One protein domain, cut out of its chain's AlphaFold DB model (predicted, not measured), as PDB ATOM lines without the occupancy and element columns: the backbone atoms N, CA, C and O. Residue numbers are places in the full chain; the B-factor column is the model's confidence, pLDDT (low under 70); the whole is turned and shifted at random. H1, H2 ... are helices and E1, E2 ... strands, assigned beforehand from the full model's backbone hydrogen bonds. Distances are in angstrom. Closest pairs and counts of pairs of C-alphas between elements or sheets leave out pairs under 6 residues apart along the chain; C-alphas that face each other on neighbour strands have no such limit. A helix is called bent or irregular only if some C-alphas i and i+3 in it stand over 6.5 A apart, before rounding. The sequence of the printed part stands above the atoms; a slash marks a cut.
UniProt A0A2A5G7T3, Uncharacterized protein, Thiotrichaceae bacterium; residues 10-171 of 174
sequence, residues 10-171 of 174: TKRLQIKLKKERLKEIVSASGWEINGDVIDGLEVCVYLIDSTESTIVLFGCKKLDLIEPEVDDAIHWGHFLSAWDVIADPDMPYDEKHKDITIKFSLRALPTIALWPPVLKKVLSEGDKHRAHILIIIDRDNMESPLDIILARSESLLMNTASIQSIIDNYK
ATOM      1  N   THR A  10     172.352 173.067 135.280       69.06
ATOM      2  CA  THR A  10     171.622 172.250 134.308       69.06
ATOM      3  C   THR A  10     170.138 172.205 134.643       69.06
ATOM      4  O   THR A  10     169.316 172.498 133.776       69.06
ATOM      5  N   LYS A  11     169.779 171.943 135.908       67.06
ATOM      6  CA  LYS A  11     168.373 171.953 136.343       67.06
ATOM      7  C   LYS A  11     167.731 173.332 136.162       67.06
ATOM      8  O   LYS A  11     166.614 173.438 135.658       67.06
ATOM      9  N   ARG A  12     168.450 174.404 136.517       65.94
ATOM     10  CA  ARG A  12     167.978 175.790 136.324       65.94
ATOM     11  C   ARG A  12     167.787 176.136 134.848       65.94
ATOM     12  O   ARG A  12     166.790 176.762 134.497       65.94
ATOM     13  N   LEU A  13     168.707 175.706 133.986       72.62
ATOM     14  CA  LEU A  13     168.618 175.913 132.543       72.62
ATOM     15  C   LEU A  13     167.444 175.135 131.936       72.62
ATOM     16  O   LEU A  13     166.686 175.708 131.165       72.62
ATOM     17  N   GLN A  14     167.240 173.875 132.328       69.25
ATOM     18  CA  GLN A  14     166.098 173.065 131.886       69.25
ATOM     19  C   GLN A  14     164.761 173.681 132.307       69.25
ATOM     20  O   GLN A  14     163.841 173.761 131.499       69.25
ATOM     21  N   ILE A  15     164.660 174.170 133.546       64.88
ATOM     22  CA  ILE A  15     163.473 174.881 134.039       64.88
ATOM     23  C   ILE A  15     163.199 176.134 133.202       64.88
ATOM     24  O   ILE A  15     162.058 176.359 132.797       64.88
ATOM     25  N   LYS A  16     164.241 176.925 132.923       69.06
ATOM     26  CA  LYS A  16     164.129 178.141 132.116       69.06
ATOM     27  C   LYS A  16     163.695 177.832 130.680       69.06
ATOM     28  O   LYS A  16     162.731 178.429 130.220       69.06
ATOM     29  N   LEU A  17     164.345 176.875 130.019       71.19
ATOM     30  CA  LEU A  17     164.009 176.457 128.654       71.19
ATOM     31  C   LEU A  17     162.578 175.922 128.565       71.19
ATOM     32  O   LEU A  17     161.843 176.259 127.645       71.19
ATOM     33  N   LYS A  18     162.150 175.143 129.563       65.69
ATOM     34  CA  LYS A  18     160.775 174.652 129.661       65.69
ATOM     35  C   LYS A  18     159.778 175.805 129.812       65.69
ATOM     36  O   LYS A  18     158.748 175.794 129.152       65.69
ATOM     37  N   LYS A  19     160.085 176.815 130.638       64.06
ATOM     38  CA  LYS A  19     159.258 178.027 130.809       64.06
ATOM     39  C   LYS A  19     159.167 178.832 129.511       64.06
ATOM     40  O   LYS A  19     158.076 179.238 129.136       64.06
ATOM     41  N   GLU A  20     160.292 179.063 128.839       68.12
ATOM     42  CA  GLU A  20     160.346 179.814 127.576       68.12
ATOM     43  C   GLU A  20     159.561 179.104 126.473       68.12
ATOM     44  O   GLU A  20     158.674 179.724 125.889       68.12
ATOM     45  N   ARG A  21     159.767 177.790 126.303       66.88
ATOM     46  CA  ARG A  21     158.981 176.965 125.378       66.88
ATOM     47  C   ARG A  21     157.486 177.124 125.666       66.88
ATOM     48  O   ARG A  21     156.732 177.495 124.775       66.88
ATOM     49  N   LEU A  22     157.063 176.959 126.926       60.69
ATOM     50  CA  LEU A  22     155.653 177.081 127.334       60.69
ATOM     51  C   LEU A  22     155.009 178.427 127.009       60.69
ATOM     52  O   LEU A  22     153.832 178.470 126.653       60.69
ATOM     53  N   LYS A  23     155.765 179.520 127.111       64.25
ATOM     54  CA  LYS A  23     155.285 180.856 126.737       64.25
ATOM     55  C   LYS A  23     155.044 180.972 125.233       64.25
ATOM     56  O   LYS A  23     154.033 181.535 124.824       64.25
ATOM     57  N   GLU A  24     155.957 180.445 124.419       63.53
ATOM     58  CA  GLU A  24     155.843 180.471 122.955       63.53
ATOM     59  C   GLU A  24     154.601 179.711 122.484       63.53
ATOM     60  O   GLU A  24     153.832 180.225 121.675       63.53
ATOM     61  N   ILE A  25     154.349 178.542 123.072       57.25
ATOM     62  CA  ILE A  25     153.170 177.711 122.804       57.25
ATOM     63  C   ILE A  25     151.872 178.445 123.140       57.25
ATOM     64  O   ILE A  25     150.979 178.546 122.300       57.25
ATOM     65  N   VAL A  26     151.749 178.985 124.360       57.09
ATOM     66  CA  VAL A  26     150.511 179.665 124.772       57.09
ATOM     67  C   VAL A  26     150.260 180.907 123.926       57.09
ATOM     68  O   VAL A  26     149.118 181.161 123.544       57.09
ATOM     69  N   SER A  27     151.310 181.623 123.532       59.19
ATOM     70  CA  SER A  27     151.180 182.725 122.582       59.19
ATOM     71  C   SER A  27     150.768 182.265 121.175       59.19
ATOM     72  O   SER A  27     150.037 182.993 120.506       59.19
ATOM     73  N   ALA A  28     151.230 181.099 120.711       52.44
ATOM     74  CA  ALA A  28     150.925 180.552 119.385       52.44
ATOM     75  C   ALA A  28     149.553 179.858 119.307       52.44
ATOM     76  O   ALA A  28     149.004 179.700 118.222       52.44
ATOM     77  N   SER A  29     148.990 179.470 120.453       51.00
ATOM     78  CA  SER A  29     147.773 178.652 120.538       51.00
ATOM     79  C   SER A  29     146.450 179.319 120.131       51.00
ATOM     80  O   SER A  29     145.456 178.622 119.984       51.00
ATOM     81  N   GLY A  30     146.403 180.642 119.911       46.19
ATOM     82  CA  GLY A  30     145.297 181.298 119.181       46.19
ATOM     83  C   GLY A  30     143.860 180.989 119.649       46.19
ATOM     84  O   GLY A  30     142.955 180.988 118.825       46.19
ATOM     85  N   TRP A  31     143.663 180.709 120.940       51.38
ATOM     86  CA  TRP A  31     142.450 180.126 121.527       51.38
ATOM     87  C   TRP A  31     141.120 180.718 121.023       51.38
ATOM     88  O   TRP A  31     140.753 181.836 121.392       51.38
ATOM     89  N   GLU A  32     140.321 179.903 120.336       42.56
ATOM     90  CA  GLU A  32     138.864 180.027 120.354       42.56
ATOM     91  C   GLU A  32     138.324 179.010 121.362       42.56
ATOM     92  O   GLU A  32     138.290 177.807 121.112       42.56
ATOM     93  N   ILE A  33     137.930 179.492 122.544       45.19
ATOM     94  CA  ILE A  33     137.131 178.721 123.502       45.19
ATOM     95  C   ILE A  33     135.753 178.536 122.855       45.19
ATOM     96  O   ILE A  33     134.826 179.299 123.130       45.19
ATOM     97  N   ASN A  34     135.628 177.582 121.932       39.88
ATOM     98  CA  ASN A  34     134.335 177.263 121.351       39.88
ATOM     99  C   ASN A  34     133.491 176.522 122.390       39.88
ATOM    100  O   ASN A  34     133.947 175.617 123.090       39.88
ATOM    101  N   GLY A  35     132.287 177.064 122.564       49.47
ATOM    102  CA  GLY A  35     131.413 176.858 123.704       49.47
ATOM    103  C   GLY A  35     131.019 175.405 123.921       49.47
ATOM    104  O   GLY A  35     130.696 174.669 122.998       49.47
ATOM    105  N   ASP A  36     131.082 174.997 125.183       45.94
ATOM    106  CA  ASP A  36     129.912 174.571 125.954       45.94
ATOM    107  C   ASP A  36     130.425 174.049 127.293       45.94
ATOM    108  O   ASP A  36     130.505 172.844 127.554       45.94
ATOM    109  N   VAL A  37     130.846 174.993 128.135       51.69
ATOM    110  CA  VAL A  37     131.104 174.740 129.552       51.69
ATOM    111  C   VAL A  37     129.776 174.987 130.245       51.69
ATOM    112  O   VAL A  37     129.361 176.124 130.446       51.69
ATOM    113  N   ILE A  38     129.086 173.884 130.512       52.66
ATOM    114  CA  ILE A  38     127.760 173.842 131.123       52.66
ATOM    115  C   ILE A  38     127.808 174.541 132.494       52.66
ATOM    116  O   ILE A  38     128.759 174.378 133.267       52.66
ATOM    117  N   ASP A  39     126.778 175.318 132.824       52.94
ATOM    118  CA  ASP A  39     126.597 175.830 134.183       52.94
ATOM    119  C   ASP A  39     126.524 174.665 135.191       52.94
ATOM    120  O   ASP A  39     125.821 173.678 134.983       52.94
ATOM    121  N   GLY A  40     127.268 174.764 136.298       61.81
ATOM    122  CA  GLY A  40     127.350 173.712 137.328       61.81
ATOM    123  C   GLY A  40     128.623 172.857 137.308       61.81
ATOM    124  O   GLY A  40     128.730 171.911 138.088       61.81
ATOM    125  N   LEU A  41     129.594 173.186 136.455       72.62
ATOM    126  CA  LEU A  41     130.931 172.589 136.485       72.62
ATOM    127  C   LEU A  41     131.772 173.188 137.625       72.62
ATOM    128  O   LEU A  41     131.764 174.399 137.851       72.62
ATOM    129  N   GLU A  42     132.503 172.337 138.344       81.38
ATOM    130  CA  GLU A  42     133.269 172.712 139.548       81.38
ATOM    131  C   GLU A  42     134.775 172.783 139.281       81.38
ATOM    132  O   GLU A  42     135.523 173.431 140.025       81.38
ATOM    133  N   VAL A  43     135.225 172.104 138.224       86.44
ATOM    134  CA  VAL A  43     136.623 172.028 137.819       86.44
ATOM    135  C   VAL A  43     136.727 172.175 136.307       86.44
ATOM    136  O   VAL A  43     135.947 171.578 135.570       86.44
ATOM    137  N   CYS A  44     137.705 172.949 135.845       86.81
ATOM    138  CA  CYS A  44     138.077 173.062 134.438       86.81
ATOM    139  C   CYS A  44     139.474 172.477 134.231       86.81
ATOM    140  O   CYS A  44     140.403 172.836 134.953       86.81
ATOM    141  N   VAL A  45     139.625 171.600 133.246       86.62
ATOM    142  CA  VAL A  45     140.894 170.984 132.865       86.62
ATOM    143  C   VAL A  45     141.301 171.508 131.493       86.62
ATOM    144  O   VAL A  45     140.516 171.475 130.549       86.62
ATOM    145  N   TYR A  46     142.532 171.999 131.414       84.69
ATOM    146  CA  TYR A  46     143.174 172.538 130.225       84.69
ATOM    147  C   TYR A  46     144.328 171.618 129.865       84.69
ATOM    148  O   TYR A  46     145.204 171.362 130.688       84.69
ATOM    149  N   LEU A  47     144.322 171.136 128.639       82.31
ATOM    150  CA  LEU A  47     145.251 170.154 128.117       82.31
ATOM    151  C   LEU A  47     146.083 170.835 127.025       82.31
ATOM    152  O   LEU A  47     145.575 171.086 125.938       82.31
ATOM    153  N   ILE A  48     147.323 171.204 127.357       81.50
ATOM    154  CA  ILE A  48     148.153 172.140 126.586       81.50
ATOM    155  C   ILE A  48     149.309 171.394 125.922       81.50
ATOM    156  O   ILE A  48     150.215 170.931 126.621       81.50
ATOM    157  N   ASP A  49     149.298 171.308 124.593       78.50
ATOM    158  CA  ASP A  49     150.371 170.689 123.814       78.50
ATOM    159  C   ASP A  49     151.607 171.578 123.717       78.50
ATOM    160  O   ASP A  49     151.502 172.728 123.319       78.50
ATOM    161  N   SER A  50     152.792 171.060 124.063       75.88
ATOM    162  CA  SER A  50     154.041 171.824 123.973       75.88
ATOM    163  C   SER A  50     154.737 171.851 122.607       75.88
ATOM    164  O   SER A  50     155.836 172.398 122.451       75.88
ATOM    165  N   THR A  51     154.130 171.240 121.608       71.38
ATOM    166  CA  THR A  51     154.616 171.188 120.229       71.38
ATOM    167  C   THR A  51     153.637 171.811 119.245       71.38
ATOM    168  O   THR A  51     154.045 172.182 118.146       71.38
ATOM    169  N   GLU A  52     152.382 172.005 119.650       67.12
ATOM    170  CA  GLU A  52     151.310 172.493 118.789       67.12
ATOM    171  C   GLU A  52     150.498 173.611 119.449       67.12
ATOM    172  O   GLU A  52     150.482 173.784 120.663       67.12
ATOM    173  N   SER A  53     149.778 174.376 118.632       62.06
ATOM    174  CA  SER A  53     148.855 175.426 119.074       62.06
ATOM    175  C   SER A  53     147.550 174.887 119.684       62.06
ATOM    176  O   SER A  53     146.681 175.671 120.053       62.06
ATOM    177  N   THR A  54     147.376 173.569 119.770       61.41
ATOM    178  CA  THR A  54     146.103 172.927 120.120       61.41
ATOM    179  C   THR A  54     145.921 172.811 121.626       61.41
ATOM    180  O   THR A  54     146.811 172.342 122.339       61.41
ATOM    181  N   ILE A  55     144.741 173.205 122.118       66.75
ATOM    182  CA  ILE A  55     144.395 173.085 123.535       66.75
ATOM    183  C   ILE A  55     143.000 172.509 123.698       66.75
ATOM    184  O   ILE A  55     142.018 173.060 123.206       66.75
ATOM    185  N   VAL A  56     142.923 171.403 124.436       69.62
ATOM    186  CA  VAL A  56     141.655 170.764 124.782       69.62
ATOM    187  C   VAL A  56     141.191 171.305 126.130       69.62
ATOM    188  O   VAL A  56     141.949 171.364 127.099       69.62
ATOM    189  N   LEU A  57     139.929 171.714 126.195       75.19
ATOM    190  CA  LEU A  57     139.286 172.185 127.414       75.19
ATOM    191  C   LEU A  57     138.078 171.312 127.708       75.19
ATOM    192  O   LEU A  57     137.207 171.132 126.860       75.19
ATOM    193  N   PHE A  58     137.974 170.866 128.950       76.31
ATOM    194  CA  PHE A  58     136.737 170.296 129.449       76.31
ATOM    195  C   PHE A  58     136.504 170.674 130.901       76.31
ATOM    196  O   PHE A  58     137.443 170.860 131.674       76.31
ATOM    197  N   GLY A  59     135.237 170.804 131.283       77.06
ATOM    198  CA  GLY A  59     134.875 170.946 132.684       77.06
ATOM    199  C   GLY A  59     134.174 169.701 133.201       77.06
ATOM    200  O   GLY A  59     133.515 168.983 132.455       77.06
ATOM    201  N   CYS A  60     134.338 169.454 134.493       81.00
ATOM    202  CA  CYS A  60     133.768 168.313 135.195       81.00
ATOM    203  C   CYS A  60     133.369 168.699 136.628       81.00
ATOM    204  O   CYS A  60     133.649 169.810 137.107       81.00
ATOM    205  N   LYS A  61     132.682 167.792 137.319       84.62
ATOM    206  CA  LYS A  61     132.447 167.878 138.763       84.62
ATOM    207  C   LYS A  61     133.658 167.330 139.508       84.62
ATOM    208  O   LYS A  61     134.378 166.476 138.996       84.62
ATOM    209  N   LYS A  62     133.853 167.742 140.763       86.44
ATOM    210  CA  LYS A  62     134.915 167.188 141.624       86.44
ATOM    211  C   LYS A  62     134.806 165.668 141.777       86.44
ATOM    212  O   LYS A  62     135.825 164.998 141.896       86.44
ATOM    213  N   LEU A  63     133.582 165.136 141.764       85.06
ATOM    214  CA  LEU A  63     133.325 163.696 141.849       85.06
ATOM    215  C   LEU A  63     133.859 162.925 140.638       85.06
ATOM    216  O   LEU A  63     134.313 161.800 140.805       85.06
ATOM    217  N   ASP A  64     133.868 163.540 139.454       83.25
ATOM    218  CA  ASP A  64     134.347 162.903 138.221       83.25
ATOM    219  C   ASP A  64     135.882 162.743 138.210       83.25
ATOM    220  O   ASP A  64     136.428 162.024 137.378       83.25
ATOM    221  N   LEU A  65     136.583 163.425 139.126       84.31
ATOM    222  CA  LEU A  65     138.042 163.379 139.290       84.31
ATOM    223  C   LEU A  65     138.514 162.311 140.281       84.31
ATOM    224  O   LEU A  65     139.723 162.106 140.432       84.31
ATOM    225  N   ILE A  66     137.585 161.694 141.009       82.12
ATOM    226  CA  ILE A  66     137.899 160.616 141.943       82.12
ATOM    227  C   ILE A  66     138.335 159.402 141.124       82.12
ATOM    228  O   ILE A  66     137.799 159.163 140.045       82.12
ATOM    229  N   GLU A  67     139.342 158.681 141.623       69.94
ATOM    230  CA  GLU A  67     139.967 157.573 140.903       69.94
ATOM    231  C   GLU A  67     138.905 156.627 140.306       69.94
ATOM    232  O   GLU A  67     138.091 156.076 141.056       69.94
ATOM    233  N   PRO A  68     138.886 156.448 138.972       66.62
ATOM    234  CA  PRO A  68     138.098 155.411 138.339       66.62
ATOM    235  C   PRO A  68     138.611 154.049 138.807       66.62
ATOM    236  O   PRO A  68     139.762 153.908 139.234       66.62
ATOM    237  N   GLU A  69     137.760 153.030 138.712       68.69
ATOM    238  CA  GLU A  69     138.172 151.654 138.980       68.69
ATOM    239  C   GLU A  69     139.410 151.290 138.139       68.69
ATOM    240  O   GLU A  69     139.620 151.827 137.051       68.69
ATOM    241  N   VAL A  70     140.252 150.376 138.635       67.12
ATOM    242  CA  VAL A  70     141.520 150.002 137.973       67.12
ATOM    243  C   VAL A  70     141.291 149.546 136.526       67.12
ATOM    244  O   VAL A  70     142.075 149.891 135.643       67.12
ATOM    245  N   ASP A  71     140.183 148.849 136.273       71.25
ATOM    246  CA  ASP A  71     139.794 148.360 134.944       71.25
ATOM    247  C   ASP A  71     139.302 149.484 134.012       71.25
ATOM    248  O   ASP A  71     139.281 149.338 132.787       71.25
ATOM    249  N   ASP A  72     138.961 150.636 134.587       79.19
ATOM    250  CA  ASP A  72     138.580 151.846 133.881       79.19
ATOM    251  C   ASP A  72     139.752 152.827 133.707       79.19
ATOM    252  O   ASP A  72     139.592 153.815 132.997       79.19
ATOM    253  N   ALA A  73     140.952 152.593 134.236       84.00
ATOM    254  CA  ALA A  73     142.081 153.495 133.992       84.00
ATOM    255  C   ALA A  73     142.615 153.388 132.546       84.00
ATOM    256  O   ALA A  73     142.699 152.306 131.964       84.00
ATOM    257  N   ILE A  74     143.012 154.519 131.953       88.00
ATOM    258  CA  ILE A  74     143.703 154.564 130.655       88.00
ATOM    259  C   ILE A  74     145.137 155.017 130.891       88.00
ATOM    260  O   ILE A  74     145.371 156.045 131.513       88.00
ATOM    261  N   HIS A  75     146.113 154.280 130.365       88.75
ATOM    262  CA  HIS A  75     147.508 154.701 130.451       88.75
ATOM    263  C   HIS A  75     147.728 156.033 129.714       88.75
ATOM    264  O   HIS A  75     147.373 156.152 128.539       88.75
ATOM    265  N   TRP A  76     148.362 157.004 130.376       88.81
ATOM    266  CA  TRP A  76     148.619 158.345 129.840       88.81
ATOM    267  C   TRP A  76     149.224 158.348 128.427       88.81
ATOM    268  O   TRP A  76     148.706 159.007 127.529       88.81
ATOM    269  N   GLY A  77     150.256 157.538 128.182       87.56
ATOM    270  CA  GLY A  77     150.865 157.437 126.850       87.56
ATOM    271  C   GLY A  77     149.904 156.929 125.761       87.56
ATOM    272  O   GLY A  77     150.014 157.332 124.605       87.56
ATOM    273  N   HIS A  78     148.919 156.089 126.103       87.56
ATOM    274  CA  HIS A  78     147.897 155.673 125.131       87.56
ATOM    275  C   HIS A  78     146.933 156.814 124.816       87.56
ATOM    276  O   HIS A  78     146.565 156.994 123.659       87.56
ATOM    277  N   PHE A  79     146.557 157.593 125.833       87.19
ATOM    278  CA  PHE A  79     145.741 158.787 125.650       87.19
ATOM    279  C   PHE A  79     146.441 159.802 124.735       87.19
ATOM    280  O   PHE A  79     145.846 160.216 123.746       87.19
ATOM    281  N   LEU A  80     147.716 160.115 124.993       84.25
ATOM    282  CA  LEU A  80     148.488 161.023 124.139       84.25
ATOM    283  C   LEU A  80     148.627 160.508 122.700       84.25
ATOM    284  O   LEU A  80     148.516 161.287 121.763       84.25
ATOM    285  N   SER A  81     148.805 159.196 122.505       83.69
ATOM    286  CA  SER A  81     148.915 158.614 121.154       83.69
ATOM    287  C   SER A  81     147.607 158.711 120.367       83.69
ATOM    288  O   SER A  81     147.621 158.744 119.142       83.69
ATOM    289  N   ALA A  82     146.473 158.704 121.068       76.75
ATOM    290  CA  ALA A  82     145.147 158.823 120.477       76.75
ATOM    291  C   ALA A  82     144.676 160.280 120.372       76.75
ATOM    292  O   ALA A  82     143.610 160.523 119.809       76.75
ATOM    293  N   TRP A  83     145.441 161.238 120.904       77.00
ATOM    294  CA  TRP A  83     145.021 162.628 121.033       77.00
ATOM    295  C   TRP A  83     144.612 163.237 119.702       77.00
ATOM    296  O   TRP A  83     143.550 163.834 119.638       77.00
ATOM    297  N   ASP A  84     145.388 163.039 118.635       69.94
ATOM    298  CA  ASP A  84     145.080 163.612 117.314       69.94
ATOM    299  C   ASP A  84     143.744 163.146 116.755       69.94
ATOM    300  O   ASP A  84     143.084 163.883 116.041       69.94
ATOM    301  N   VAL A  85     143.335 161.926 117.098       65.75
ATOM    302  CA  VAL A  85     142.055 161.350 116.672       65.75
ATOM    303  C   VAL A  85     140.908 161.852 117.553       65.75
ATOM    304  O   VAL A  85     139.761 161.896 117.127       65.75
ATOM    305  N   ILE A  86     141.214 162.200 118.802       63.38
ATOM    306  CA  ILE A  86     140.254 162.640 119.817       63.38
ATOM    307  C   ILE A  86     140.012 164.159 119.723       63.38
ATOM    308  O   ILE A  86     138.889 164.619 119.901       63.38
ATOM    309  N   ALA A  87     141.059 164.929 119.433       57.69
ATOM    310  CA  ALA A  87     141.075 166.385 119.336       57.69
ATOM    311  C   ALA A  87     141.061 166.887 117.881       57.69
ATOM    312  O   ALA A  87     141.335 168.066 117.663       57.69
ATOM    313  N   ASP A  88     140.781 166.003 116.916       58.47
ATOM    314  CA  ASP A  88     140.768 166.303 115.483       58.47
ATOM    315  C   ASP A  88     139.845 167.507 115.191       58.47
ATOM    316  O   ASP A  88     138.622 167.385 115.327       58.47
ATOM    317  N   PRO A  89     140.394 168.675 114.802       49.44
ATOM    318  CA  PRO A  89     139.598 169.866 114.518       49.44
ATOM    319  C   PRO A  89     138.817 169.750 113.202       49.44
ATOM    320  O   PRO A  89     137.878 170.520 112.986       49.44
ATOM    321  N   ASP A  90     139.190 168.803 112.335       49.66
ATOM    322  CA  ASP A  90     138.530 168.529 111.061       49.66
ATOM    323  C   ASP A  90     137.392 167.501 111.212       49.66
ATOM    324  O   ASP A  90     136.582 167.325 110.289       49.66
ATOM    325  N   MET A  91     137.270 166.842 112.375       54.72
ATOM    326  CA  MET A  91     136.090 166.039 112.687       54.72
ATOM    327  C   MET A  91     134.875 166.933 112.983       54.72
ATOM    328  O   MET A  91     134.990 167.945 113.678       54.72
ATOM    329  N   PRO A  92     133.668 166.559 112.510       56.34
ATOM    330  CA  PRO A  92     132.451 167.271 112.870       56.34
ATOM    331  C   PRO A  92     132.284 167.281 114.393       56.34
ATOM    332  O   PRO A  92     132.229 166.222 115.014       56.34
ATOM    333  N   TYR A  93     132.176 168.475 114.975       54.88
ATOM    334  CA  TYR A  93     131.893 168.664 116.395       54.88
ATOM    335  C   TYR A  93     130.517 168.066 116.728       54.88
ATOM    336  O   TYR A  93     129.482 168.710 116.541       54.88
ATOM    337  N   ASP A  94     130.492 166.809 117.170       67.19
ATOM    338  CA  ASP A  94     129.312 166.168 117.736       67.19
ATOM    339  C   ASP A  94     129.530 165.857 119.226       67.19
ATOM    340  O   ASP A  94     130.641 165.573 119.684       67.19
ATOM    341  N   GLU A  95     128.452 165.938 120.009       66.81
ATOM    342  CA  GLU A  95     128.487 165.755 121.470       66.81
ATOM    343  C   GLU A  95     129.091 164.407 121.887       66.81
ATOM    344  O   GLU A  95     129.698 164.282 122.948       66.81
ATOM    345  N   LYS A  96     128.993 163.387 121.029       74.38
ATOM    346  CA  LYS A  96     129.516 162.055 121.322       74.38
ATOM    347  C   LYS A  96     131.045 162.034 121.289       74.38
ATOM    348  O   LYS A  96     131.648 161.410 122.163       74.38
ATOM    349  N   HIS A  97     131.676 162.693 120.318       70.19
ATOM    350  CA  HIS A  97     133.138 162.812 120.267       70.19
ATOM    351  C   HIS A  97     133.666 163.613 121.462       70.19
ATOM    352  O   HIS A  97     134.642 163.202 122.098       70.19
ATOM    353  N   LYS A  98     132.968 164.686 121.847       70.69
ATOM    354  CA  LYS A  98     133.275 165.471 123.050       70.69
ATOM    355  C   LYS A  98     133.203 164.620 124.320       70.69
ATOM    356  O   LYS A  98     134.182 164.550 125.059       70.69
ATOM    357  N   ASP A  99     132.105 163.906 124.548       73.25
ATOM    358  CA  ASP A  99     131.940 163.051 125.730       73.25
ATOM    359  C   ASP A  99     133.014 161.960 125.819       73.25
ATOM    360  O   ASP A  99     133.553 161.683 126.895       73.25
ATOM    361  N   ILE A 100     133.368 161.353 124.681       75.69
ATOM    362  CA  ILE A 100     134.443 160.357 124.606       75.69
ATOM    363  C   ILE A 100     135.785 160.994 124.976       75.69
ATOM    364  O   ILE A 100     136.514 160.426 125.790       75.69
ATOM    365  N   THR A 101     136.083 162.182 124.449       73.94
ATOM    366  CA  THR A 101     137.305 162.944 124.754       73.94
ATOM    367  C   THR A 101     137.436 163.230 126.243       73.94
ATOM    368  O   THR A 101     138.473 162.943 126.850       73.94
ATOM    369  N   ILE A 102     136.364 163.739 126.856       77.31
ATOM    370  CA  ILE A 102     136.313 164.049 128.288       77.31
ATOM    371  C   ILE A 102     136.523 162.777 129.103       77.31
ATOM    372  O   ILE A 102     137.387 162.733 129.980       77.31
ATOM    373  N   LYS A 103     135.780 161.714 128.781       80.19
ATOM    374  CA  LYS A 103     135.874 160.434 129.484       80.19
ATOM    375  C   LYS A 103     137.280 159.847 129.400       80.19
ATOM    376  O   LYS A 103     137.797 159.377 130.408       80.19
ATOM    377  N   PHE A 104     137.905 159.858 128.226       82.00
ATOM    378  CA  PHE A 104     139.260 159.333 128.051       82.00
ATOM    379  C   PHE A 104     140.288 160.158 128.822       82.00
ATOM    380  O   PHE A 104     141.133 159.583 129.507       82.00
ATOM    381  N   SER A 105     140.160 161.485 128.779       81.81
ATOM    382  CA  SER A 105     141.030 162.395 129.523       81.81
ATOM    383  C   SER A 105     140.940 162.139 131.028       81.81
ATOM    384  O   SER A 105     141.963 161.913 131.667       81.81
ATOM    385  N   LEU A 106     139.724 162.081 131.590       85.44
ATOM    386  CA  LEU A 106     139.488 161.807 133.014       85.44
ATOM    387  C   LEU A 106     140.062 160.456 133.454       85.44
ATOM    388  O   LEU A 106     140.686 160.367 134.508       85.44
ATOM    389  N   ARG A 107     139.909 159.416 132.626       87.81
ATOM    390  CA  ARG A 107     140.453 158.073 132.887       87.81
ATOM    391  C   ARG A 107     141.980 158.015 132.829       87.81
ATOM    392  O   ARG A 107     142.563 157.079 133.376       87.81
ATOM    393  N   ALA A 108     142.622 158.984 132.178       89.06
ATOM    394  CA  ALA A 108     144.074 159.062 132.070       89.06
ATOM    395  C   ALA A 108     144.734 159.786 133.254       89.06
ATOM    396  O   ALA A 108     145.849 159.421 133.637       89.06
ATOM    397  N   LEU A 109     144.043 160.750 133.878       88.69
ATOM    398  CA  LEU A 109     144.567 161.542 135.004       88.69
ATOM    399  C   LEU A 109     145.156 160.702 136.156       88.69
ATOM    400  O   LEU A 109     146.279 160.999 136.565       88.69
ATOM    401  N   PRO A 110     144.495 159.634 136.650       88.75
ATOM    402  CA  PRO A 110     144.999 158.819 137.759       88.75
ATOM    403  C   PRO A 110     146.342 158.147 137.480       88.75
ATOM    404  O   PRO A 110     147.081 157.835 138.409       88.75
ATOM    405  N   THR A 111     146.666 157.923 136.205       87.94
ATOM    406  CA  THR A 111     147.922 157.274 135.808       87.94
ATOM    407  C   THR A 111     149.113 158.231 135.820       87.94
ATOM    408  O   THR A 111     150.260 157.797 135.734       87.94
ATOM    409  N   ILE A 112     148.865 159.534 135.975       89.31
ATOM    410  CA  ILE A 112     149.915 160.538 136.064       89.31
ATOM    411  C   ILE A 112     150.471 160.570 137.491       89.31
ATOM    412  O   ILE A 112     149.756 160.862 138.447       89.31
ATOM    413  N   ALA A 113     151.783 160.383 137.647       87.75
ATOM    414  CA  ALA A 113     152.439 160.362 138.960       87.75
ATOM    415  C   ALA A 113     152.207 161.633 139.810       87.75
ATOM    416  O   ALA A 113     152.158 161.566 141.037       87.75
ATOM    417  N   LEU A 114     152.049 162.797 139.169       86.94
ATOM    418  CA  LEU A 114     151.772 164.079 139.832       86.94
ATOM    419  C   LEU A 114     150.290 164.282 140.196       86.94
ATOM    420  O   LEU A 114     149.958 165.262 140.862       86.94
ATOM    421  N   TRP A 115     149.389 163.387 139.785       90.75
ATOM    422  CA  TRP A 115     147.951 163.552 139.986       90.75
ATOM    423  C   TRP A 115     147.487 163.454 141.445       90.75
ATOM    424  O   TRP A 115     146.770 164.360 141.878       90.75
ATOM    425  N   PRO A 116     147.910 162.461 142.258       90.19
ATOM    426  CA  PRO A 116     147.423 162.325 143.633       90.19
ATOM    427  C   PRO A 116     147.552 163.595 144.502       90.19
ATOM    428  O   PRO A 116     146.579 163.968 145.169       90.19
ATOM    429  N   PRO A 117     148.691 164.328 144.511       90.25
ATOM    430  CA  PRO A 117     148.786 165.569 145.279       90.25
ATOM    431  C   PRO A 117     147.925 166.706 144.707       90.25
ATOM    432  O   PRO A 117     147.453 167.542 145.483       90.25
ATOM    433  N   VAL A 118     147.697 166.753 143.391       90.88
ATOM    434  CA  VAL A 118     146.817 167.748 142.750       90.88
ATOM    435  C   VAL A 118     145.363 167.476 143.116       90.88
ATOM    436  O   VAL A 118     144.688 168.381 143.609       90.88
ATOM    437  N   LEU A 119     144.910 166.227 142.981       91.38
ATOM    438  CA  LEU A 119     143.560 165.802 143.349       91.38
ATOM    439  C   LEU A 119     143.254 166.142 144.810       91.38
ATOM    440  O   LEU A 119     142.232 166.758 145.109       91.38
ATOM    441  N   LYS A 120     144.182 165.835 145.726       90.44
ATOM    442  CA  LYS A 120     144.030 166.177 147.145       90.44
ATOM    443  C   LYS A 120     143.783 167.674 147.356       90.44
ATOM    444  O   LYS A 120     142.890 168.021 148.121       90.44
ATOM    445  N   LYS A 121     144.540 168.547 146.676       89.94
ATOM    446  CA  LYS A 121     144.374 170.010 146.767       89.94
ATOM    447  C   LYS A 121     143.037 170.476 146.188       89.94
ATOM    448  O   LYS A 121     142.381 171.332 146.778       89.94
ATOM    449  N   VAL A 122     142.616 169.900 145.060       89.75
ATOM    450  CA  VAL A 122     141.321 170.205 144.430       89.75
ATOM    451  C   VAL A 122     140.169 169.898 145.390       89.75
ATOM    452  O   VAL A 122     139.283 170.741 145.555       89.75
ATOM    453  N   LEU A 123     140.223 168.743 146.063       88.06
ATOM    454  CA  LEU A 123     139.179 168.259 146.971       88.06
ATOM    455  C   LEU A 123     139.202 168.915 148.364       88.06
ATOM    456  O   LEU A 123     138.159 168.984 149.008       88.06
ATOM    457  N   SER A 124     140.354 169.391 148.850       83.12
ATOM    458  CA  SER A 124     140.496 169.885 150.231       83.12
ATOM    459  C   SER A 124     140.012 171.316 150.479       83.12
ATOM    460  O   SER A 124     139.895 171.719 151.633       83.12
ATOM    461  N   GLU A 125     139.779 172.113 149.436       71.31
ATOM    462  CA  GLU A 125     139.453 173.538 149.574       71.31
ATOM    463  C   GLU A 125     138.019 173.839 149.110       71.31
ATOM    464  O   GLU A 125     137.524 173.263 148.137       71.31
ATOM    465  N   GLY A 126     137.352 174.747 149.834       65.88
ATOM    466  CA  GLY A 126     135.936 175.075 149.645       65.88
ATOM    467  C   GLY A 126     135.600 175.740 148.305       65.88
ATOM    468  O   GLY A 126     136.470 176.237 147.593       65.88
ATOM    469  N   ASP A 127     134.308 175.800 147.989       67.62
ATOM    470  CA  ASP A 127     133.783 176.107 146.645       67.62
ATOM    471  C   ASP A 127     133.806 177.592 146.245       67.62
ATOM    472  O   ASP A 127     133.211 177.973 145.242       67.62
ATOM    473  N   LYS A 128     134.492 178.458 147.005       72.12
ATOM    474  CA  LYS A 128     134.551 179.898 146.689       72.12
ATOM    475  C   LYS A 128     135.257 180.194 145.367       72.12
ATOM    476  O   LYS A 128     134.905 181.163 144.710       72.12
ATOM    477  N   HIS A 129     136.242 179.379 144.994       81.38
ATOM    478  CA  HIS A 129     136.973 179.530 143.739       81.38
ATOM    479  C   HIS A 129     137.006 178.196 142.998       81.38
ATOM    480  O   HIS A 129     137.399 177.162 143.558       81.38
ATOM    481  N   ARG A 130     136.641 178.242 141.719       84.00
ATOM    482  CA  ARG A 130     136.701 177.114 140.796       84.00
ATOM    483  C   ARG A 130     138.143 176.648 140.637       84.00
ATOM    484  O   ARG A 130     139.069 177.462 140.619       84.00
ATOM    485  N   ALA A 131     138.339 175.335 140.552       89.88
ATOM    486  CA  ALA A 131     139.648 174.766 140.260       89.88
ATOM    487  C   ALA A 131     139.898 174.771 138.749       89.88
ATOM    488  O   ALA A 131     139.056 174.331 137.970       89.88
ATOM    489  N   HIS A 132     141.074 175.236 138.351       89.31
ATOM    490  CA  HIS A 132     141.562 175.189 136.981       89.31
ATOM    491  C   HIS A 132     142.849 174.373 136.974       89.31
ATOM    492  O   HIS A 132     143.824 174.741 137.626       89.31
ATOM    493  N   ILE A 133     142.834 173.244 136.278       90.69
ATOM    494  CA  ILE A 133     143.953 172.312 136.189       90.69
ATOM    495  C   ILE A 133     144.551 172.461 134.800       90.69
ATOM    496  O   ILE A 133     143.902 172.125 133.818       90.69
ATOM    497  N   LEU A 134     145.773 172.970 134.709       88.88
ATOM    498  CA  LEU A 134     146.506 173.069 133.456       88.88
ATOM    499  C   LEU A 134     147.498 171.912 133.406       88.88
ATOM    500  O   LEU A 134     148.409 171.839 134.228       88.88
ATOM    501  N   ILE A 135     147.307 171.008 132.457       88.69
ATOM    502  CA  ILE A 135     148.164 169.858 132.203       88.69
ATOM    503  C   ILE A 135     148.936 170.160 130.932       88.69
ATOM    504  O   ILE A 135     148.362 170.331 129.859       88.69
ATOM    505  N   ILE A 136     150.248 170.237 131.075       85.81
ATOM    506  CA  ILE A 136     151.157 170.556 129.989       85.81
ATOM    507  C   ILE A 136     151.730 169.247 129.467       85.81
ATOM    508  O   ILE A 136     152.372 168.516 130.222       85.81
ATOM    509  N   ILE A 137     151.546 168.972 128.184       84.38
ATOM    510  CA  ILE A 137     151.963 167.722 127.549       84.38
ATOM    511  C   ILE A 137     153.155 167.960 126.614       84.38
ATOM    512  O   ILE A 137     153.368 169.069 126.129       84.38
ATOM    513  N   ASP A 138     153.943 166.923 126.354       81.69
ATOM    514  CA  ASP A 138     154.974 166.912 125.310       81.69
ATOM    515  C   ASP A 138     154.865 165.589 124.571       81.69
ATOM    516  O   ASP A 138     154.939 164.533 125.198       81.69
ATOM    517  N   ARG A 139     154.658 165.644 123.254       78.19
ATOM    518  CA  ARG A 139     154.494 164.448 122.417       78.19
ATOM    519  C   ARG A 139     155.753 163.586 122.388       78.19
ATOM    520  O   ARG A 139     155.667 162.377 122.198       78.19
ATOM    521  N   ASP A 140     156.908 164.188 122.655       82.19
ATOM    522  CA  ASP A 140     158.172 163.465 122.768       82.19
ATOM    523  C   ASP A 140     158.320 162.748 124.127       82.19
ATOM    524  O   ASP A 140     159.198 161.897 124.289       82.19
ATOM    525  N   ASN A 141     157.461 163.055 125.112       83.31
ATOM    526  CA  ASN A 141     157.450 162.439 126.439       83.31
ATOM    527  C   ASN A 141     156.085 161.815 126.767       83.31
ATOM    528  O   ASN A 141     155.212 162.414 127.396       83.31
ATOM    529  N   MET A 142     155.942 160.545 126.399       83.81
ATOM    530  CA  MET A 142     154.700 159.785 126.566       83.81
ATOM    531  C   MET A 142     154.525 159.175 127.965       83.81
ATOM    532  O   MET A 142     153.460 158.637 128.274       83.81
ATOM    533  N   GLU A 143     155.552 159.230 128.817       82.62
ATOM    534  CA  GLU A 143     155.515 158.627 130.155       82.62
ATOM    535  C   GLU A 143     154.774 159.510 131.165       82.62
ATOM    536  O   GLU A 143     154.139 159.005 132.089       82.62
ATOM    537  N   SER A 144     154.844 160.835 131.008       84.50
ATOM    538  CA  SER A 144     154.195 161.783 131.918       84.50
ATOM    539  C   SER A 144     154.035 163.163 131.279       84.50
ATOM    540  O   SER A 144     154.833 163.527 130.412       84.50
ATOM    541  N   PRO A 145     153.043 163.969 131.705       87.88
ATOM    542  CA  PRO A 145     152.995 165.366 131.309       87.88
ATOM    543  C   PRO A 145     154.260 166.083 131.773       87.88
ATOM    544  O   PRO A 145     154.853 165.754 132.804       87.88
ATOM    545  N   LEU A 146     154.629 167.125 131.036       84.06
ATOM    546  CA  LEU A 146     155.680 168.032 131.449       84.06
ATOM    547  C   LEU A 146     155.366 168.612 132.825       84.06
ATOM    548  O   LEU A 146     156.225 168.587 133.700       84.06
ATOM    549  N   ASP A 147     154.178 169.174 133.016       85.94
ATOM    550  CA  ASP A 147     153.811 169.813 134.278       85.94
ATOM    551  C   ASP A 147     152.304 169.775 134.523       85.94
ATOM    552  O   ASP A 147     151.516 169.673 133.582       85.94
ATOM    553  N   ILE A 148     151.918 169.901 135.795       88.88
ATOM    554  CA  ILE A 148     150.524 170.109 136.196       88.88
ATOM    555  C   ILE A 148     150.444 171.317 137.123       88.88
ATOM    556  O   ILE A 148     151.024 171.339 138.211       88.88
ATOM    557  N   ILE A 149     149.666 172.311 136.707       88.75
ATOM    558  CA  ILE A 149     149.444 173.546 137.447       88.75
ATOM    559  C   ILE A 149     148.004 173.568 137.942       88.75
ATOM    560  O   ILE A 149     147.066 173.467 137.156       88.75
ATOM    561  N   LEU A 150     147.823 173.738 139.249       90.25
ATOM    562  CA  LEU A 150     146.520 174.029 139.835       90.25
ATOM    563  C   LEU A 150     146.409 175.530 140.083       90.25
ATOM    564  O   LEU A 150     147.197 176.098 140.839       90.25
ATOM    565  N   ALA A 151     145.398 176.149 139.492       89.00
ATOM    566  CA  ALA A 151     145.035 177.537 139.709       89.00
ATOM    567  C   ALA A 151     143.574 177.651 140.169       89.00
ATOM    568  O   ALA A 151     142.773 176.722 140.035       89.00
ATOM    569  N   ARG A 152     143.230 178.795 140.762       87.56
ATOM    570  CA  ARG A 152     141.910 179.064 141.345       87.56
ATOM    571  C   ARG A 152     141.385 180.389 140.813       87.56
ATOM    572  O   ARG A 152     142.124 181.369 140.803       87.56
ATOM    573  N   SER A 153     140.127 180.418 140.384       84.44
ATOM    574  CA  SER A 153     139.468 181.642 139.917       84.44
ATOM    575  C   SER A 153     137.969 181.601 140.205       84.44
ATOM    576  O   SER A 153     137.379 180.530 140.305       84.44
ATOM    577  N   GLU A 154     137.337 182.765 140.334       82.06
ATOM    578  CA  GLU A 154     135.869 182.877 140.295       82.06
ATOM    579  C   GLU A 154     135.336 182.756 138.858       82.06
ATOM    580  O   GLU A 154     134.157 182.481 138.641       82.06
ATOM    581  N   SER A 155     136.202 182.960 137.860       79.25
ATOM    582  CA  SER A 155     135.832 182.862 136.452       79.25
ATOM    583  C   SER A 155     135.434 181.437 136.080       79.25
ATOM    584  O   SER A 155     136.115 180.478 136.433       79.25
ATOM    585  N   LEU A 156     134.372 181.311 135.278       76.00
ATOM    586  CA  LEU A 156     133.946 180.031 134.706       76.00
ATOM    587  C   LEU A 156     135.086 179.377 133.911       76.00
ATOM    588  O   LEU A 156     135.274 178.168 133.986       76.00
ATOM    589  N   LEU A 157     135.843 180.205 133.181       77.81
ATOM    590  CA  LEU A 157     136.969 179.843 132.328       77.81
ATOM    591  C   LEU A 157     138.091 180.870 132.452       77.81
ATOM    592  O   LEU A 157     137.844 182.053 132.688       77.81
ATOM    593  N   MET A 158     139.328 180.420 132.257       78.88
ATOM    594  CA  MET A 158     140.478 181.307 132.142       78.88
ATOM    595  C   MET A 158     140.606 181.837 130.720       78.88
ATOM    596  O   MET A 158     140.534 181.080 129.758       78.88
ATOM    597  N   ASN A 159     140.829 183.145 130.604       74.56
ATOM    598  CA  ASN A 159     141.250 183.747 129.348       74.56
ATOM    599  C   ASN A 159     142.760 183.533 129.127       74.56
ATOM    600  O   ASN A 159     143.505 183.198 130.055       74.56
ATOM    601  N   THR A 160     143.213 183.784 127.900       72.00
ATOM    602  CA  THR A 160     144.614 183.616 127.487       72.00
ATOM    603  C   THR A 160     145.586 184.402 128.368       72.00
ATOM    604  O   THR A 160     146.625 183.876 128.758       72.00
ATOM    605  N   ALA A 161     145.243 185.636 128.753       75.81
ATOM    606  CA  ALA A 161     146.106 186.468 129.592       75.81
ATOM    607  C   ALA A 161     146.285 185.882 131.005       75.81
ATOM    608  O   ALA A 161     147.393 185.898 131.545       75.81
ATOM    609  N   SER A 162     145.226 185.318 131.591       80.19
ATOM    610  CA  SER A 162     145.278 184.650 132.894       80.19
ATOM    611  C   SER A 162     146.150 183.397 132.853       80.19
ATOM    612  O   SER A 162     146.986 183.215 133.734       80.19
ATOM    613  N   ILE A 163     146.003 182.563 131.820       78.06
ATOM    614  CA  ILE A 163     146.824 181.356 131.637       78.06
ATOM    615  C   ILE A 163     148.296 181.731 131.450       78.06
ATOM    616  O   ILE A 163     149.163 181.169 132.120       78.06
ATOM    617  N   GLN A 164     148.573 182.729 130.608       76.12
ATOM    618  CA  GLN A 164     149.929 183.219 130.388       76.12
ATOM    619  C   GLN A 164     150.559 183.732 131.687       76.12
ATOM    620  O   GLN A 164     151.693 183.388 132.006       76.12
ATOM    621  N   SER A 165     149.806 184.502 132.475       81.50
ATOM    622  CA  SER A 165     150.252 184.981 133.784       81.50
ATOM    623  C   SER A 165     150.543 183.829 134.752       81.50
ATOM    624  O   SER A 165     151.543 183.857 135.469       81.50
ATOM    625  N   ILE A 166     149.715 182.781 134.764       81.75
ATOM    626  CA  ILE A 166     149.942 181.599 135.604       81.75
ATOM    627  C   ILE A 166     151.251 180.910 135.216       81.75
ATOM    628  O   ILE A 166     152.085 180.668 136.085       81.75
ATOM    629  N   ILE A 167     151.469 180.646 133.927       77.06
ATOM    630  CA  ILE A 167     152.695 180.004 133.425       77.06
ATOM    631  C   ILE A 167     153.930 180.853 133.737       77.06
ATOM    632  O   ILE A 167     154.975 180.329 134.133       77.06
ATOM    633  N   ASP A 168     153.803 182.171 133.610       75.69
ATOM    634  CA  ASP A 168     154.872 183.115 133.900       75.69
ATOM    635  C   ASP A 168     155.280 183.100 135.375       75.69
ATOM    636  O   ASP A 168     156.471 183.181 135.667       75.69
ATOM    637  N   ASN A 169     154.326 182.938 136.292       75.56
ATOM    638  CA  ASN A 169     154.569 182.993 137.735       75.56
ATOM    639  C   ASN A 169     154.809 181.615 138.385       75.56
ATOM    640  O   ASN A 169     155.369 181.537 139.481       75.56
ATOM    641  N   TYR A 170     154.431 180.521 137.713       66.62
ATOM    642  CA  TYR A 170     154.436 179.159 138.264       66.62
ATOM    643  C   TYR A 170     155.815 178.660 138.728       66.62
ATOM    644  O   TYR A 170     155.885 177.789 139.585       66.62
ATOM    645  N   LYS A 171     156.918 179.210 138.204       58.22
ATOM    646  CA  LYS A 171     158.287 178.764 138.550       58.22
ATOM    647  C   LYS A 171     159.161 179.803 139.235       58.22
ATOM    648  O   LYS A 171     160.318 179.519 139.518       58.22
TER     649      LYS A 171
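This is residues 10 to 171 of the 174 residues of an uncharacterized protein of Thiotrichaceae bacterium (UniProt A0A2A5G7T3). A twisted sheet of four strands is the core, with helices over both faces: H4 crosses one half of one face and H5 runs along the other half, while H6 crosses the opposite face. H3 folds back beside H4 as a helical hairpin, only just not on the sheet, and the long H1 has its residues 19 to 27 side by side with H6 and only grazes the sheet. The printed part has 162 residues, with six named helices and four named strands in the order H1 E1 E2 H2 H3 H4 H5 E3 E4 H6, of mixed class. The sheet's order is E2, E1, E3, E4, and it is mixed. The whole is compact and rounded, with a radius of gyration of the C-alphas of 15.2 A and spans of 41 by 37 by 32 A.

Begin in the sheet: find C-alpha 43 at (136.623, 172.028, 137.819), where E1 starts, and follow it 19.7 A to residue 49. E2 is residues 55 to 60, E3 residues 130 to 137, 22.3 A long, and E4 residues 147 to 153. H4 is residues 95 to 111, 25.6 A long, and H5 residues 115 to 124. H2 is residues 62 to 65, and H3 residues 76 to 86. H1 runs 26.8 A from C-alpha 10 at (171.622, 172.250, 134.308) to residue 28. H6, residues 160 to 169, ends at C-alpha 169, (154.569, 182.993, 137.735).

E1 and E3 are parallel, with N 46 and O 133 2.8 A apart, within hydrogen-bond range. The hairpins E1 and E2, with N 45 to O 58 at 2.8 A, and E3 and E4, with N 132 to O 151 at 2.8 A, are antiparallel. H4 lies over E2 and E1 at a height of 9.2 A, across the strands. On the same face, H5 lies over E3 at 9.5 A, along the strands; H6, on the opposite face, lies over E3 and E4 at 10.2 A, across them. H3 and H4 form a helical hairpin and touch, closest at the C-alphas of Trp 76 and Ala 108, 5.1 A. H1 touches H6 with residues 19 to 27 alone, closest at the C-alphas of Val 26 and Gln 164, 6.7 A, at a shallow tilt of 7 degrees, opposite ways. H2 only grazes the sheet and only just touches H5, with 3 pairs of C-alphas within 8 A. In H1, H5 and H6 every O i to N i+4 pair is within hydrogen-bond range; in H3 5 of 7 and in H4 11 of 13 are, and H2 is too short for such a pair. H3 is irregular, with C-alphas 81 and 84 7.4 A apart, and H4 only just, with C-alphas 107 and 110 6.7 A apart.

The two C-alphas farthest apart are those of Thr 10 and Asp 94, 45.8 A. The printed part has no cut. The link from H1 to E1, residues 29 to 42, is long. Mean pLDDT of the printed part is 75.0; 54 residues are under 70, among them 18 to 40 and 84 to 95.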